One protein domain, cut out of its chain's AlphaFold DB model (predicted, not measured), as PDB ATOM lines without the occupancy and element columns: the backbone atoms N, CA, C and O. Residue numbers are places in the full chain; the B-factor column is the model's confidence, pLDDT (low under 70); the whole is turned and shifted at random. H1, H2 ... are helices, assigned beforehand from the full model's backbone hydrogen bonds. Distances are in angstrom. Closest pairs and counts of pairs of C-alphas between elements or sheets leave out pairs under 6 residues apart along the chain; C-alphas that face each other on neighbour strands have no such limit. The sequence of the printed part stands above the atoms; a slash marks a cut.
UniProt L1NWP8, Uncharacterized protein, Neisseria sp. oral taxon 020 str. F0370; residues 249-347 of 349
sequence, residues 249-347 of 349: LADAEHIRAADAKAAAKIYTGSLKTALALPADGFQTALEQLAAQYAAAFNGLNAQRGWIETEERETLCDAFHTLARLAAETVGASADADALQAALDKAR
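This is residues 249 to 347 of the 349 residues of an uncharacterized protein of Neisseria sp. oral taxon 020 str. F0370 (UniProt L1NWP8). Three long helices, H1, H2 and H3, form an up-and-down bundle, each running against the one before it, with their centres at the corners of a triangle. After H3 the chain folds back into the short helix H4, which packs slantwise on H2, on the side of the bundle away from H1. The printed part has 99 residues with four named helices, H1 to H4 in chain order, and no named strand; the class is all helix. The whole is compact, with a radius of gyration of the C-alphas of 13.5 A, yet elongated, spanning 41 by 22 by 18 A.

H1, residues 257 to 275, touches H2, residues 282 to 301, in a helical hairpin: opposite ways at a shallow tilt of 10 degrees, the closest C-alphas being those of Ser 270 and Tyr 293, 6.8 A apart. H3, residues 309 to 330, touches H1 with residues 267 to 275 of H1 alone, the same way at a shallow tilt of 26 degrees; the closest C-alphas, of Leu 275 and Ala 326, are 4.7 A apart. H2 and H3 are close but not clearly touching, the closest C-alphas being those of Leu 286 and Ala 323, 7.1 A apart. H4, residues 336 to 346, touches residues 286 to 295 of H2 alone, the same way at a steep tilt of 39 degrees, with the C-alphas of Ala 291 and Ala 346 closest at 5.2 A. H3 and H4 only just touch, with 3 pairs of C-alphas within 8 A; the closest are those of His 320 and Ala 336, 7.3 A apart. H1 and H4 are apart. In H1, H2, H3 and H4 every O i to N i+4 pair is within hydrogen-bond range.

H1 begins at C-alpha 257, at (50.879, -13.202, -0.071), and is 26.9 A long from first to last C-alpha. H2 measures 28.4 A, H3 32.4 A and H4 15.5 A, ending at C-alpha 346, at (45.102, -27.213, 19.914).

The C-alphas farthest apart, of Glu 253 and Asp 280, are 42.7 A apart. The printed part has no cut; the link from H3 to H4 is tight and the other two are short. The mean pLDDT of the printed part is 89.2, and no printed residue is under 70.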
ATOM      1  N   LEU A 249      47.265  -9.192   7.353       82.75
ATOM      2  CA  LEU A 249      48.354 -10.146   7.107       82.75
ATOM      3  C   LEU A 249      48.861 -10.092   5.657       82.75
ATOM      4  O   LEU A 249      50.003 -10.443   5.381       82.75
ATOM      5  N   ALA A 250      48.027  -9.645   4.711       78.56
ATOM      6  CA  ALA A 250      48.418  -9.498   3.309       78.56
ATOM      7  C   ALA A 250      49.362  -8.314   3.052       78.56
ATOM      8  O   ALA A 250      49.947  -8.242   1.968       78.56
ATOM      9  N   ASP A 251      49.475  -7.395   4.012       71.50
ATOM     10  CA  ASP A 251      50.321  -6.205   3.937       71.50
ATOM     11  C   ASP A 251      51.578  -6.321   4.827       71.50
ATOM     12  O   ASP A 251      52.452  -5.458   4.750       71.50
ATOM     13  N   ALA A 252      51.701  -7.376   5.644       73.12
ATOM     14  CA  ALA A 252      52.867  -7.615   6.494       73.12
ATOM     15  C   ALA A 252      54.081  -8.070   5.664       73.12
ATOM     16  O   ALA A 252      54.006  -9.037   4.906       73.12
ATOM     17  N   GLU A 253      55.224  -7.390   5.818       71.44
ATOM     18  CA  GLU A 253      56.408  -7.618   4.971       71.44
ATOM     19  C   GLU A 253      56.988  -9.033   5.088       71.44
ATOM     20  O   GLU A 253      57.533  -9.567   4.117       71.44
ATOM     21  N   HIS A 254      56.882  -9.638   6.271       76.12
ATOM     22  CA  HIS A 254      57.426 -10.961   6.561       76.12
ATOM     23  C   HIS A 254      56.454 -12.100   6.190       76.12
ATOM     24  O   HIS A 254      56.860 -13.264   6.137       76.12
ATOM     25  N   ILE A 255      55.196 -11.781   5.853       81.94
ATOM     26  CA  ILE A 255      54.166 -12.757   5.484       81.94
ATOM     27  C   ILE A 255      54.044 -12.818   3.963       81.94
ATOM     28  O   ILE A 255      53.815 -11.831   3.265       81.94
ATOM     29  N   ARG A 256      54.155 -14.021   3.394       81.75
ATOM     30  CA  ARG A 256      53.977 -14.189   1.946       81.75
ATOM     31  C   ARG A 256      52.506 -14.013   1.584       81.75
ATOM     32  O   ARG A 256      51.623 -14.573   2.227       81.75
ATOM     33  N   ALA A 257      52.242 -13.385   0.440       82.62
ATOM     34  CA  ALA A 257      50.879 -13.202  -0.071       82.62
ATOM     35  C   ALA A 257      50.070 -14.515  -0.189       82.62
ATOM     36  O   ALA A 257      48.847 -14.507  -0.057       82.62
ATOM     37  N   ALA A 258      50.738 -15.648  -0.441       87.44
ATOM     38  CA  ALA A 258      50.096 -16.962  -0.475       87.44
ATOM     39  C   ALA A 258      49.605 -17.416   0.912       87.44
ATOM     40  O   ALA A 258      48.511 -17.972   1.007       87.44
ATOM     41  N   ASP A 259      50.379 -17.139   1.963       89.94
ATOM     42  CA  ASP A 259      50.059 -17.521   3.339       89.94
ATOM     43  C   ASP A 259      48.960 -16.614   3.897       89.94
ATOM     44  O   ASP A 259      47.964 -17.116   4.406       89.94
ATOM     45  N   ALA A 260      49.039 -15.301   3.657       88.94
ATOM     46  CA  ALA A 260      47.959 -14.370   3.988       88.94
ATOM     47  C   ALA A 260      46.631 -14.749   3.302       88.94
ATOM     48  O   ALA A 260      45.562 -14.723   3.910       88.94
ATOM     49  N   LYS A 261      46.687 -15.176   2.032       88.44
ATOM     50  CA  LYS A 261      45.507 -15.672   1.307       88.44
ATOM     51  C   LYS A 261      44.963 -16.975   1.906       88.44
ATOM     52  O   LYS A 261      43.747 -17.167   1.927       88.44
ATOM     53  N   ALA A 262      45.834 -17.875   2.358       92.06
ATOM     54  CA  ALA A 262      45.428 -19.105   3.030       92.06
ATOM     55  C   ALA A 262      44.788 -18.809   4.397       92.06
ATOM     56  O   ALA A 262      43.706 -19.325   4.667       92.06
ATOM     57  N   ALA A 263      45.388 -17.918   5.191       92.81
ATOM     58  CA  ALA A 263      44.860 -17.444   6.469       92.81
ATOM     59  C   ALA A 263      43.459 -16.835   6.313       92.81
ATOM     60  O   ALA A 263      42.518 -17.257   6.984       92.81
ATOM     61  N   ALA A 264      43.281 -15.931   5.343       90.50
ATOM     62  CA  ALA A 264      41.977 -15.353   5.023       90.50
ATOM     63  C   ALA A 264      40.935 -16.427   4.661       90.50
ATOM     64  O   ALA A 264      39.792 -16.359   5.106       90.50
ATOM     65  N   LYS A 265      41.324 -17.454   3.891       92.12
ATOM     66  CA  LYS A 265      40.429 -18.562   3.529       92.12
ATOM     67  C   LYS A 265      40.030 -19.411   4.741       92.12
ATOM     68  O   LYS A 265      38.869 -19.814   4.812       92.12
ATOM     69  N   ILE A 266      40.964 -19.690   5.655       94.94
ATOM     70  CA  ILE A 266      40.675 -20.402   6.910       94.94
ATOM     71  C   ILE A 266      39.644 -19.604   7.707       94.94
ATOM     72  O   ILE A 266      38.590 -20.141   8.032       94.94
ATOM     73  N   TYR A 267      39.888 -18.307   7.912       94.56
ATOM     74  CA  TYR A 267      38.971 -17.431   8.636       94.56
ATOM     75  C   TYR A 267      37.568 -17.386   8.021       94.56
ATOM     76  O   TYR A 267      36.593 -17.685   8.708       94.56
ATOM     77  N   THR A 268      37.434 -17.082   6.723       91.12
ATOM     78  CA  THR A 268      36.113 -17.014   6.071       91.12
ATOM     79  C   THR A 268      35.382 -18.360   6.120       91.12
ATOM     80  O   THR A 268      34.161 -18.398   6.275       91.12
ATOM     81  N   GLY A 269      36.117 -19.471   6.003       94.75
ATOM     82  CA  GLY A 269      35.564 -20.816   6.152       94.75
ATOM     83  C   GLY A 269      35.021 -21.063   7.560       94.75
ATOM     84  O   GLY A 269      33.875 -21.487   7.700       94.75
ATOM     85  N   SER A 270      35.805 -20.740   8.589       96.38
ATOM     86  CA  SER A 270      35.399 -20.888   9.988       96.38
ATOM     87  C   SER A 270      34.247 -19.963  10.365       96.38
ATOM     88  O   SER A 270      33.317 -20.423  11.015       96.38
ATOM     89  N   LEU A 271      34.233 -18.711   9.899       94.00
ATOM     90  CA  LEU A 271      33.107 -17.796  10.097       94.00
ATOM     91  C   LEU A 271      31.813 -18.374   9.508       94.00
ATOM     92  O   LEU A 271      30.785 -18.399  10.180       94.00
ATOM     93  N   LYS A 272      31.860 -18.899   8.276       94.38
ATOM     94  CA  LYS A 272      30.695 -19.541   7.651       94.38
ATOM     95  C   LYS A 272      30.193 -20.734   8.469       94.38
ATOM     96  O   LYS A 272      28.985 -20.900   8.604       94.38
ATOM     97  N   THR A 273      31.101 -21.561   8.988       96.69
ATOM     98  CA  THR A 273      30.740 -22.694   9.850       96.69
ATOM     99  C   THR A 273      30.123 -22.213  11.160       96.69
ATOM    100  O   THR A 273      29.073 -22.719  11.538       96.69
ATOM    101  N   ALA A 274      30.721 -21.210  11.810       95.12
ATOM    102  CA  ALA A 274      30.247 -20.650  13.074       95.12
ATOM    103  C   ALA A 274      28.829 -20.072  12.955       95.12
ATOM    104  O   ALA A 274      27.966 -20.386  13.767       95.12
ATOM    105  N   LEU A 275      28.563 -19.290  11.903       93.44
ATOM    106  CA  LEU A 275      27.246 -18.693  11.641       93.44
ATOM    107  C   LEU A 275      26.151 -19.727  11.328       93.44
ATOM    108  O   LEU A 275      24.970 -19.401  11.389       93.44
ATOM    109  N   ALA A 276      26.526 -20.954  10.960       95.06
ATOM    110  CA  ALA A 276      25.597 -22.043  10.673       95.06
ATOM    111  C   ALA A 276      25.372 -22.983  11.873       95.06
ATOM    112  O   ALA A 276      24.643 -23.969  11.735       95.06
ATOM    113  N   LEU A 277      26.005 -22.723  13.024       94.50
ATOM    114  CA  LEU A 277      25.847 -23.557  14.212       94.50
ATOM    115  C   LEU A 277      24.431 -23.424  14.803       94.50
ATOM    116  O   LEU A 277      23.881 -22.323  14.844       94.50
ATOM    117  N   PRO A 278      23.826 -24.527  15.281       90.69
ATOM    118  CA  PRO A 278      22.550 -24.478  15.985       90.69
ATOM    119  C   PRO A 278      22.714 -23.892  17.396       90.69
ATOM    120  O   PRO A 278      23.784 -23.974  17.992       90.69
ATOM    121  N   ALA A 279      21.627 -23.348  17.956       89.75
ATOM    122  CA  ALA A 279      21.606 -22.861  19.339       89.75
ATOM    123  C   ALA A 279      21.801 -23.993  20.368       89.75
ATOM    124  O   ALA A 279      22.428 -23.797  21.408       89.75
ATOM    125  N   ASP A 280      21.278 -25.188  20.074       91.69
ATOM    126  CA  ASP A 280      21.477 -26.370  20.912       91.69
ATOM    127  C   ASP A 280      22.913 -26.893  20.775       91.69
ATOM    128  O   ASP A 280      23.410 -27.094  19.668       91.69
ATOM    129  N   GLY A 281      23.599 -27.082  21.904       90.81
ATOM    130  CA  GLY A 281      25.011 -27.474  21.925       90.81
ATOM    131  C   GLY A 281      25.983 -26.435  21.343       90.81
ATOM    132  O   GLY A 281      27.129 -26.790  21.054       90.81
ATOM    133  N   PHE A 282      25.559 -25.171  21.185       93.38
ATOM    134  CA  PHE A 282      26.330 -24.108  20.524       93.38
ATOM    135  C   PHE A 282      27.762 -23.973  21.065       93.38
ATOM    136  O   PHE A 282      28.716 -24.030  20.292       93.38
ATOM    137  N   GLN A 283      27.920 -23.874  22.390       94.06
ATOM    138  CA  GLN A 283      29.225 -23.723  23.044       94.06
ATOM    139  C   GLN A 283      30.184 -24.871  22.694       94.06
ATOM    140  O   GLN A 283      31.304 -24.639  22.248       94.06
ATOM    141  N   THR A 284      29.733 -26.121  22.821       95.31
ATOM    142  CA  THR A 284      30.561 -27.295  22.514       95.31
ATOM    143  C   THR A 284      30.941 -27.352  21.034       95.31
ATOM    144  O   THR A 284      32.073 -27.700  20.699       95.31
ATOM    145  N   ALA A 285      30.023 -26.997  20.132       96.19
ATOM    146  CA  ALA A 285      30.322 -26.939  18.705       96.19
ATOM    147  C   ALA A 285      31.336 -25.827  18.375       96.19
ATOM    148  O   ALA A 285      32.199 -26.006  17.513       96.19
ATOM    149  N   LEU A 286      31.275 -24.705  19.093       96.50
ATOM    150  CA  LEU A 286      32.190 -23.583  18.929       96.50
ATOM    151  C   LEU A 286      33.599 -23.902  19.457       96.50
ATOM    152  O   LEU A 286      34.577 -23.576  18.789       96.50
ATOM    153  N   GLU A 287      33.725 -24.628  20.571       96.94
ATOM    154  CA  GLU A 287      35.008 -25.159  21.067       96.94
ATOM    155  C   GLU A 287      35.640 -26.161  20.086       96.94
ATOM    156  O   GLU A 287      36.849 -26.140  19.845       96.94
ATOM    157  N   GLN A 288      34.830 -27.022  19.462       97.00
ATOM    158  CA  GLN A 288      35.314 -27.920  18.407       97.00
ATOM    159  C   GLN A 288      35.804 -27.139  17.186       97.00
ATOM    160  O   GLN A 288      36.844 -27.474  16.613       97.00
ATOM    161  N   LEU A 289      35.083 -26.083  16.799       97.88
ATOM    162  CA  LEU A 289      35.501 -25.195  15.721       97.88
ATOM    163  C   LEU A 289      36.789 -24.436  16.075       97.88
ATOM    164  O   LEU A 289      37.638 -24.275  15.201       97.88
ATOM    165  N   ALA A 290      36.970 -24.035  17.336       97.50
ATOM    166  CA  ALA A 290      38.196 -23.417  17.841       97.50
ATOM    167  C   ALA A 290      39.402 -24.342  17.650       97.50
ATOM    168  O   ALA A 290      40.399 -23.959  17.036       97.50
ATOM    169  N   ALA A 291      39.276 -25.601  18.073       96.62
ATOM    170  CA  ALA A 291      40.327 -26.595  17.890       96.62
ATOM    171  C   ALA A 291      40.651 -26.842  16.402       96.62
ATOM    172  O   ALA A 291      41.820 -26.937  16.026       96.62
ATOM    173  N   GLN A 292      39.633 -26.906  15.535       97.50
ATOM    174  CA  GLN A 292      39.820 -27.066  14.085       97.50
ATOM    175  C   GLN A 292      40.490 -25.844  13.443       97.50
ATOM    176  O   GLN A 292      41.354 -25.999  12.580       97.50
ATOM    177  N   TYR A 293      40.106 -24.637  13.866       97.69
ATOM    178  CA  TYR A 293      40.703 -23.382  13.420       97.69
ATOM    179  C   TYR A 293      42.191 -23.326  13.787       97.69
ATOM    180  O   TYR A 293      43.027 -23.128  12.905       97.69
ATOM    181  N   ALA A 294      42.532 -23.598  15.051       96.62
ATOM    182  CA  ALA A 294      43.916 -23.661  15.514       96.62
ATOM    183  C   ALA A 294      44.736 -24.694  14.724       96.62
ATOM    184  O   ALA A 294      45.789 -24.351  14.186       96.62
ATOM    185  N   ALA A 295      44.217 -25.914  14.548       95.38
ATOM    186  CA  ALA A 295      44.888 -26.969  13.788       95.38
ATOM    187  C   ALA A 295      45.128 -26.601  12.311       95.38
ATOM    188  O   ALA A 295      46.157 -26.966  11.734       95.38
ATOM    189  N   ALA A 296      44.213 -25.855  11.683       95.31
ATOM    190  CA  ALA A 296      44.412 -25.357  10.323       95.31
ATOM    191  C   ALA A 296      45.596 -24.377  10.246       95.31
ATOM    192  O   ALA A 296      46.385 -24.439   9.297       95.31
ATOM    193  N   PHE A 297      45.761 -23.521  11.259       95.19
ATOM    194  CA  PHE A 297      46.912 -22.627  11.369       95.19
ATOM    195  C   PHE A 297      48.207 -23.355  11.741       95.19
ATOM    196  O   PHE A 297      49.235 -23.008  11.166       95.19
ATOM    197  N   ASN A 298      48.174 -24.419  12.555       93.81
ATOM    198  CA  ASN A 298      49.340 -25.295  12.768       93.81
ATOM    199  C   ASN A 298      49.850 -25.836  11.427       93.81
ATOM    200  O   ASN A 298      51.032 -25.743  11.108       93.81
ATOM    201  N   GLY A 299      48.937 -26.337  10.584       90.81
ATOM    202  CA  GLY A 299      49.281 -26.840   9.254       90.81
ATOM    203  C   GLY A 299      49.882 -25.770   8.335       90.81
ATOM    204  O   GLY A 299      50.805 -26.062   7.571       90.81
ATOM    205  N   LEU A 300      49.388 -24.531   8.418       89.69
ATOM    206  CA  LEU A 300      49.925 -23.400   7.660       89.69
ATOM    207  C   LEU A 300      51.298 -22.953   8.193       89.69
ATOM    208  O   LEU A 300      52.188 -22.638   7.400       89.69
ATOM    209  N   ASN A 301      51.492 -22.967   9.514       89.75
ATOM    210  CA  ASN A 301      52.729 -22.547  10.166       89.75
ATOM    211  C   ASN A 301      53.848 -23.581  10.025       89.75
ATOM    212  O   ASN A 301      54.980 -23.212   9.727       89.75
ATOM    213  N   ALA A 302      53.539 -24.875  10.142       84.88
ATOM    214  CA  ALA A 302      54.507 -25.973  10.066       84.88
ATOM    215  C   ALA A 302      55.336 -25.965   8.773       84.88
ATOM    216  O   ALA A 302      56.453 -26.478   8.729       84.88
ATOM    217  N   GLN A 303      54.810 -25.368   7.703       71.75
ATOM    218  CA  GLN A 303      55.532 -25.269   6.444       71.75
ATOM    219  C   GLN A 303      56.639 -24.207   6.456       71.75
ATOM    220  O   GLN A 303      57.554 -24.318   5.634       71.75
ATOM    221  N   ARG A 304      56.538 -23.148   7.280       70.94
ATOM    222  CA  ARG A 304      57.357 -21.926   7.116       70.94
ATOM    223  C   ARG A 304      57.685 -21.123   8.384       70.94
ATOM    224  O   ARG A 304      58.672 -20.401   8.325       70.94
ATOM    225  N   GLY A 305      56.922 -21.235   9.471       81.75
ATOM    226  CA  GLY A 305      57.193 -20.557  10.744       81.75
ATOM    227  C   GLY A 305      57.018 -19.034  10.703       81.75
ATOM    228  O   GLY A 305      57.927 -18.333  11.122       81.75
ATOM    229  N   TRP A 306      55.909 -18.529  10.148       80.62
ATOM    230  CA  TRP A 306      55.652 -17.079  10.041       80.62
ATOM    231  C   TRP A 306      54.771 -16.523  11.164       80.62
ATOM    232  O   TRP A 306      54.642 -15.313  11.268       80.62
ATOM    233  N   ILE A 307      54.134 -17.381  11.966       86.12
ATOM    234  CA  ILE A 307      53.269 -16.932  13.060       86.12
ATOM    235  C   ILE A 307      54.149 -16.554  14.259       86.12
ATOM    236  O   ILE A 307      54.608 -17.425  15.005       86.12
ATOM    237  N   GLU A 308      54.389 -15.255  14.432       81.56
ATOM    238  CA  GLU A 308      55.075 -14.671  15.586       81.56
ATOM    239  C   GLU A 308      54.065 -14.071  16.575       81.56
ATOM    240  O   GLU A 308      52.857 -14.178  16.388       81.56
ATOM    241  N   THR A 309      54.540 -13.484  17.675       75.50
ATOM    242  CA  THR A 309      53.698 -13.017  18.791       75.50
ATOM    243  C   THR A 309      52.516 -12.146  18.341       75.50
ATOM    244  O   THR A 309      51.400 -12.382  18.798       75.50
ATOM    245  N   GLU A 310      52.730 -11.208  17.413       76.31
ATOM    246  CA  GLU A 310      51.676 -10.310  16.909       76.31
ATOM    247  C   GLU A 310      50.612 -11.066  16.094       76.31
ATOM    248  O   GLU A 310      49.404 -10.858  16.257       76.31
ATOM    249  N   GLU A 311      51.036 -12.003  15.245       84.19
ATOM    250  CA  GLU A 311      50.134 -12.845  14.464       84.19
ATOM    251  C   GLU A 311      49.350 -13.796  15.368       84.19
ATOM    252  O   GLU A 311      48.164 -14.014  15.124       84.19
ATOM    253  N   ARG A 312      49.962 -14.335  16.434       85.31
ATOM    254  CA  ARG A 312      49.271 -15.207  17.402       85.31
ATOM    255  C   ARG A 312      48.070 -14.506  18.023       85.31
ATOM    256  O   ARG A 312      46.977 -15.068  18.034       85.31
ATOM    257  N   GLU A 313      48.280 -13.290  18.520       81.75
ATOM    258  CA  GLU A 313      47.227 -12.467  19.117       81.75
ATOM    259  C   GLU A 313      46.149 -12.150  18.077       81.75
ATOM    260  O   GLU A 313      44.972 -12.431  18.296       81.75
ATOM    261  N   THR A 314      46.561 -11.722  16.879       83.19
ATOM    262  CA  THR A 314      45.646 -11.419  15.768       83.19
ATOM    263  C   THR A 314      44.768 -12.617  15.378       83.19
ATOM    264  O   THR A 314      43.575 -12.462  15.102       83.19
ATOM    265  N   LEU A 315      45.323 -13.833  15.357       90.81
ATOM    266  CA  LEU A 315      44.589 -15.056  15.027       90.81
ATOM    267  C   LEU A 315      43.579 -15.449  16.109       90.81
ATOM    268  O   LEU A 315      42.482 -15.901  15.760       90.81
ATOM    269  N   CYS A 316      43.930 -15.278  17.386       89.88
ATOM    270  CA  CYS A 316      43.023 -15.493  18.514       89.88
ATOM    271  C   CYS A 316      41.885 -14.463  18.509       89.88
ATOM    272  O   CYS A 316      40.717 -14.847  18.550       89.88
ATOM    273  N   ASP A 317      42.196 -13.176  18.356       83.31
ATOM    274  CA  ASP A 317      41.206 -12.091  18.307       83.31
ATOM    275  C   ASP A 317      40.232 -12.248  17.132       83.31
ATOM    276  O   ASP A 317      39.022 -12.018  17.256       83.31
ATOM    277  N   ALA A 318      40.737 -12.707  15.984       88.06
ATOM    278  CA  ALA A 318      39.906 -13.057  14.842       88.06
ATOM    279  C   ALA A 318      38.906 -14.172  15.191       88.06
ATOM    280  O   ALA A 318      37.723 -14.072  14.850       88.06
ATOM    281  N   PHE A 319      39.347 -15.211  15.903       94.50
ATOM    282  CA  PHE A 319      38.454 -16.276  16.350       94.50
ATOM    283  C   PHE A 319      37.421 -15.783  17.375       94.50
ATOM    284  O   PHE A 319      36.237 -16.092  17.263       94.50
ATOM    285  N   HIS A 320      37.811 -14.947  18.334       88.19
ATOM    286  CA  HIS A 320      36.849 -14.348  19.269       88.19
ATOM    287  C   HIS A 320      35.819 -13.470  18.552       88.19
ATOM    288  O   HIS A 320      34.631 -13.490  18.879       88.19
ATOM    289  N   THR A 321      36.237 -12.764  17.501       85.62
ATOM    290  CA  THR A 321      35.335 -11.969  16.661       85.62
ATOM    291  C   THR A 321      34.282 -12.836  15.967       85.62
ATOM    292  O   THR A 321      33.094 -12.517  16.041       85.62
ATOM    293  N   LEU A 322      34.675 -13.942  15.319       93.12
ATOM    294  CA  LEU A 322      33.702 -14.820  14.651       93.12
ATOM    295  C   LEU A 322      32.799 -15.556  15.656       93.12
ATOM    296  O   LEU A 322      31.611 -15.723  15.386       93.12
ATOM    297  N   ALA A 323      33.331 -15.942  16.822       91.56
ATOM    298  CA  ALA A 323      32.572 -16.556  17.911       91.56
ATOM    299  C   ALA A 323      31.463 -15.632  18.427       91.56
ATOM    300  O   ALA A 323      30.308 -16.047  18.539       91.56
ATOM    301  N   ARG A 324      31.793 -14.358  18.664       90.31
ATOM    302  CA  ARG A 324      30.826 -13.338  19.077       90.31
ATOM    303  C   ARG A 324      29.722 -13.137  18.032       90.31
ATOM    304  O   ARG A 324      28.549 -13.168  18.387       90.31
ATOM    305  N   LEU A 325      30.075 -13.005  16.749       87.31
ATOM    306  CA  LEU A 325      29.101 -12.851  15.654       87.31
ATOM    307  C   LEU A 325      28.150 -14.053  15.534       87.31
ATOM    308  O   LEU A 325      26.950 -13.895  15.301       87.31
ATOM    309  N   ALA A 326      28.674 -15.268  15.703       91.75
ATOM    310  CA  ALA A 326      27.861 -16.478  15.727       91.75
ATOM    311  C   ALA A 326      26.909 -16.503  16.932       91.75
ATOM    312  O   ALA A 326      25.727 -16.789  16.758       91.75
ATOM    313  N   ALA A 327      27.392 -16.137  18.124       89.56
ATOM    314  CA  ALA A 327      26.582 -16.085  19.341       89.56
ATOM    315  C   ALA A 327      25.428 -15.072  19.212       89.56
ATOM    316  O   ALA A 327      24.279 -15.401  19.508       89.56
ATOM    317  N   GLU A 328      25.712 -13.883  18.668       89.88
ATOM    318  CA  GLU A 328      24.711 -12.855  18.346       89.88
ATOM    319  C   GLU A 328      23.640 -13.382  17.372       89.88
ATOM    320  O   GLU A 328      22.451 -13.128  17.561       89.88
ATOM    321  N   THR A 329      24.040 -14.169  16.365       89.31
ATOM    322  CA  THR A 329      23.136 -14.712  15.331       89.31
ATOM    323  C   THR A 329      22.109 -15.695  15.901       89.31
ATOM    324  O   THR A 329      20.964 -15.723  15.448       89.31
ATOM    325  N   VAL A 330      22.495 -16.495  16.898       89.88
ATOM    326  CA  VAL A 330      21.614 -17.494  17.530       89.88
ATOM    327  C   VAL A 330      21.004 -17.020  18.853       89.88
ATOM    328  O   VAL A 330      20.259 -17.771  19.482       89.88
ATOM    329  N   GLY A 331      21.301 -15.790  19.285       86.94
ATOM    330  CA  GLY A 331      20.836 -15.243  20.562       86.94
ATOM    331  C   GLY A 331      21.411 -15.963  21.787       86.94
ATOM    332  O   GLY A 331      20.732 -16.063  22.808       86.94
ATOM    333  N   ALA A 332      22.634 -16.492  21.682       86.38
ATOM    334  CA  ALA A 332      23.335 -17.195  22.755       86.38
ATOM    335  C   ALA A 332      24.504 -16.365  23.309       86.38
ATOM    336  O   ALA A 332      24.900 -15.348  22.743       86.38
ATOM    337  N   SER A 333      25.085 -16.825  24.416       83.31
ATOM    338  CA  SER A 333      26.376 -16.354  24.926       83.31
ATOM    339  C   SER A 333      27.450 -17.407  24.673       83.31
ATOM    340  O   SER A 333      27.178 -18.599  24.819       83.31
ATOM    341  N   ALA A 334      28.666 -16.973  24.353       87.44
ATOM    342  CA  ALA A 334      29.837 -17.839  24.269       87.44
ATOM    343  C   ALA A 334      30.749 -17.610  25.483       87.44
ATOM    344  O   ALA A 334      30.990 -16.463  25.863       87.44
ATOM    345  N   ASP A 335      31.256 -18.688  26.079       91.12
ATOM    346  CA  ASP A 335      32.266 -18.618  27.139       91.12
ATOM    347  C   ASP A 335      33.646 -18.392  26.505       91.12
ATOM    348  O   ASP A 335      34.230 -19.303  25.912       91.12
ATOM    349  N   ALA A 336      34.140 -17.157  26.594       87.06
ATOM    350  CA  ALA A 336      35.398 -16.748  25.978       87.06
ATOM    351  C   ALA A 336      36.619 -17.476  26.567       87.06
ATOM    352  O   ALA A 336      37.536 -17.812  25.816       87.06
ATOM    353  N   ASP A 337      36.618 -17.773  27.869       90.31
ATOM    354  CA  ASP A 337      37.735 -18.449  28.535       90.31
ATOM    355  C   ASP A 337      37.811 -19.915  28.092       90.31
ATOM    356  O   ASP A 337      38.890 -20.427  27.781       90.31
ATOM    357  N   ALA A 338      36.658 -20.583  27.981       90.44
ATOM    358  CA  ALA A 338      36.583 -21.946  27.458       90.44
ATOM    359  C   ALA A 338      37.036 -22.027  25.988       90.44
ATOM    360  O   ALA A 338      37.768 -22.946  25.610       90.44
ATOM    361  N   LEU A 339      36.662 -21.042  25.163       91.75
ATOM    362  CA  LEU A 339      37.115 -20.958  23.771       91.75
ATOM    363  C   LEU A 339      38.621 -20.705  23.664       91.75
ATOM    364  O   LEU A 339      39.287 -21.349  22.850       91.75
ATOM    365  N   GLN A 340      39.171 -19.819  24.498       89.88
ATOM    366  CA  GLN A 340      40.610 -19.573  24.541       89.88
ATOM    367  C   GLN A 340      41.366 -20.834  24.974       89.88
ATOM    368  O   GLN A 340      42.341 -21.214  24.329       89.88
ATOM    369  N   ALA A 341      40.872 -21.552  25.987       90.06
ATOM    370  CA  ALA A 341      41.450 -22.823  26.412       90.06
ATOM    371  C   ALA A 341      41.401 -23.891  25.302       90.06
ATOM    372  O   ALA A 341      42.350 -24.664  25.139       90.06
ATOM    373  N   ALA A 342      40.322 -23.934  24.512       93.00
ATOM    374  CA  ALA A 342      40.203 -24.836  23.368       93.00
ATOM    375  C   ALA A 342      41.202 -24.492  22.245       93.00
ATOM    376  O   ALA A 342      41.818 -25.404  21.687       93.00
ATOM    377  N   LEU A 343      41.402 -23.200  21.949       92.69
ATOM    378  CA  LEU A 343      42.444 -22.726  21.028       92.69
ATOM    379  C   LEU A 343      43.841 -23.098  21.536       92.69
ATOM    380  O   LEU A 343      44.603 -23.737  20.814       92.69
ATOM    381  N   ASP A 344      44.158 -22.742  22.784       92.00
ATOM    382  CA  ASP A 344      45.469 -22.944  23.407       92.00
ATOM    383  C   ASP A 344      45.864 -24.419  23.476       92.00
ATOM    384  O   ASP A 344      47.024 -24.766  23.275       92.00
ATOM    385  N   LYS A 345      44.895 -25.309  23.709       93.62
ATOM    386  CA  LYS A 345      45.128 -26.756  23.722       93.62
ATOM    387  C   LYS A 345      45.481 -27.317  22.342       93.62
ATOM    388  O   LYS A 345      46.154 -28.344  22.263       93.62
ATOM    389  N   ALA A 346      44.967 -26.709  21.276       91.62
ATOM    390  CA  ALA A 346      45.102 -27.213  19.914       91.62
ATOM    391  C   ALA A 346      46.232 -26.540  19.123       91.62
ATOM    392  O   ALA A 346      46.754 -27.154  18.192       91.62
ATOM    393  N   ARG A 347      46.604 -25.300  19.457       88.88
ATOM    394  CA  ARG A 347      47.644 -24.559  18.736       88.88
ATOM    395  C   ARG A 347      49.057 -25.007  19.114       88.88
ATOM    396  O   ARG A 347      49.339 -25.286  20.274       88.88
TER     397      ARG A 347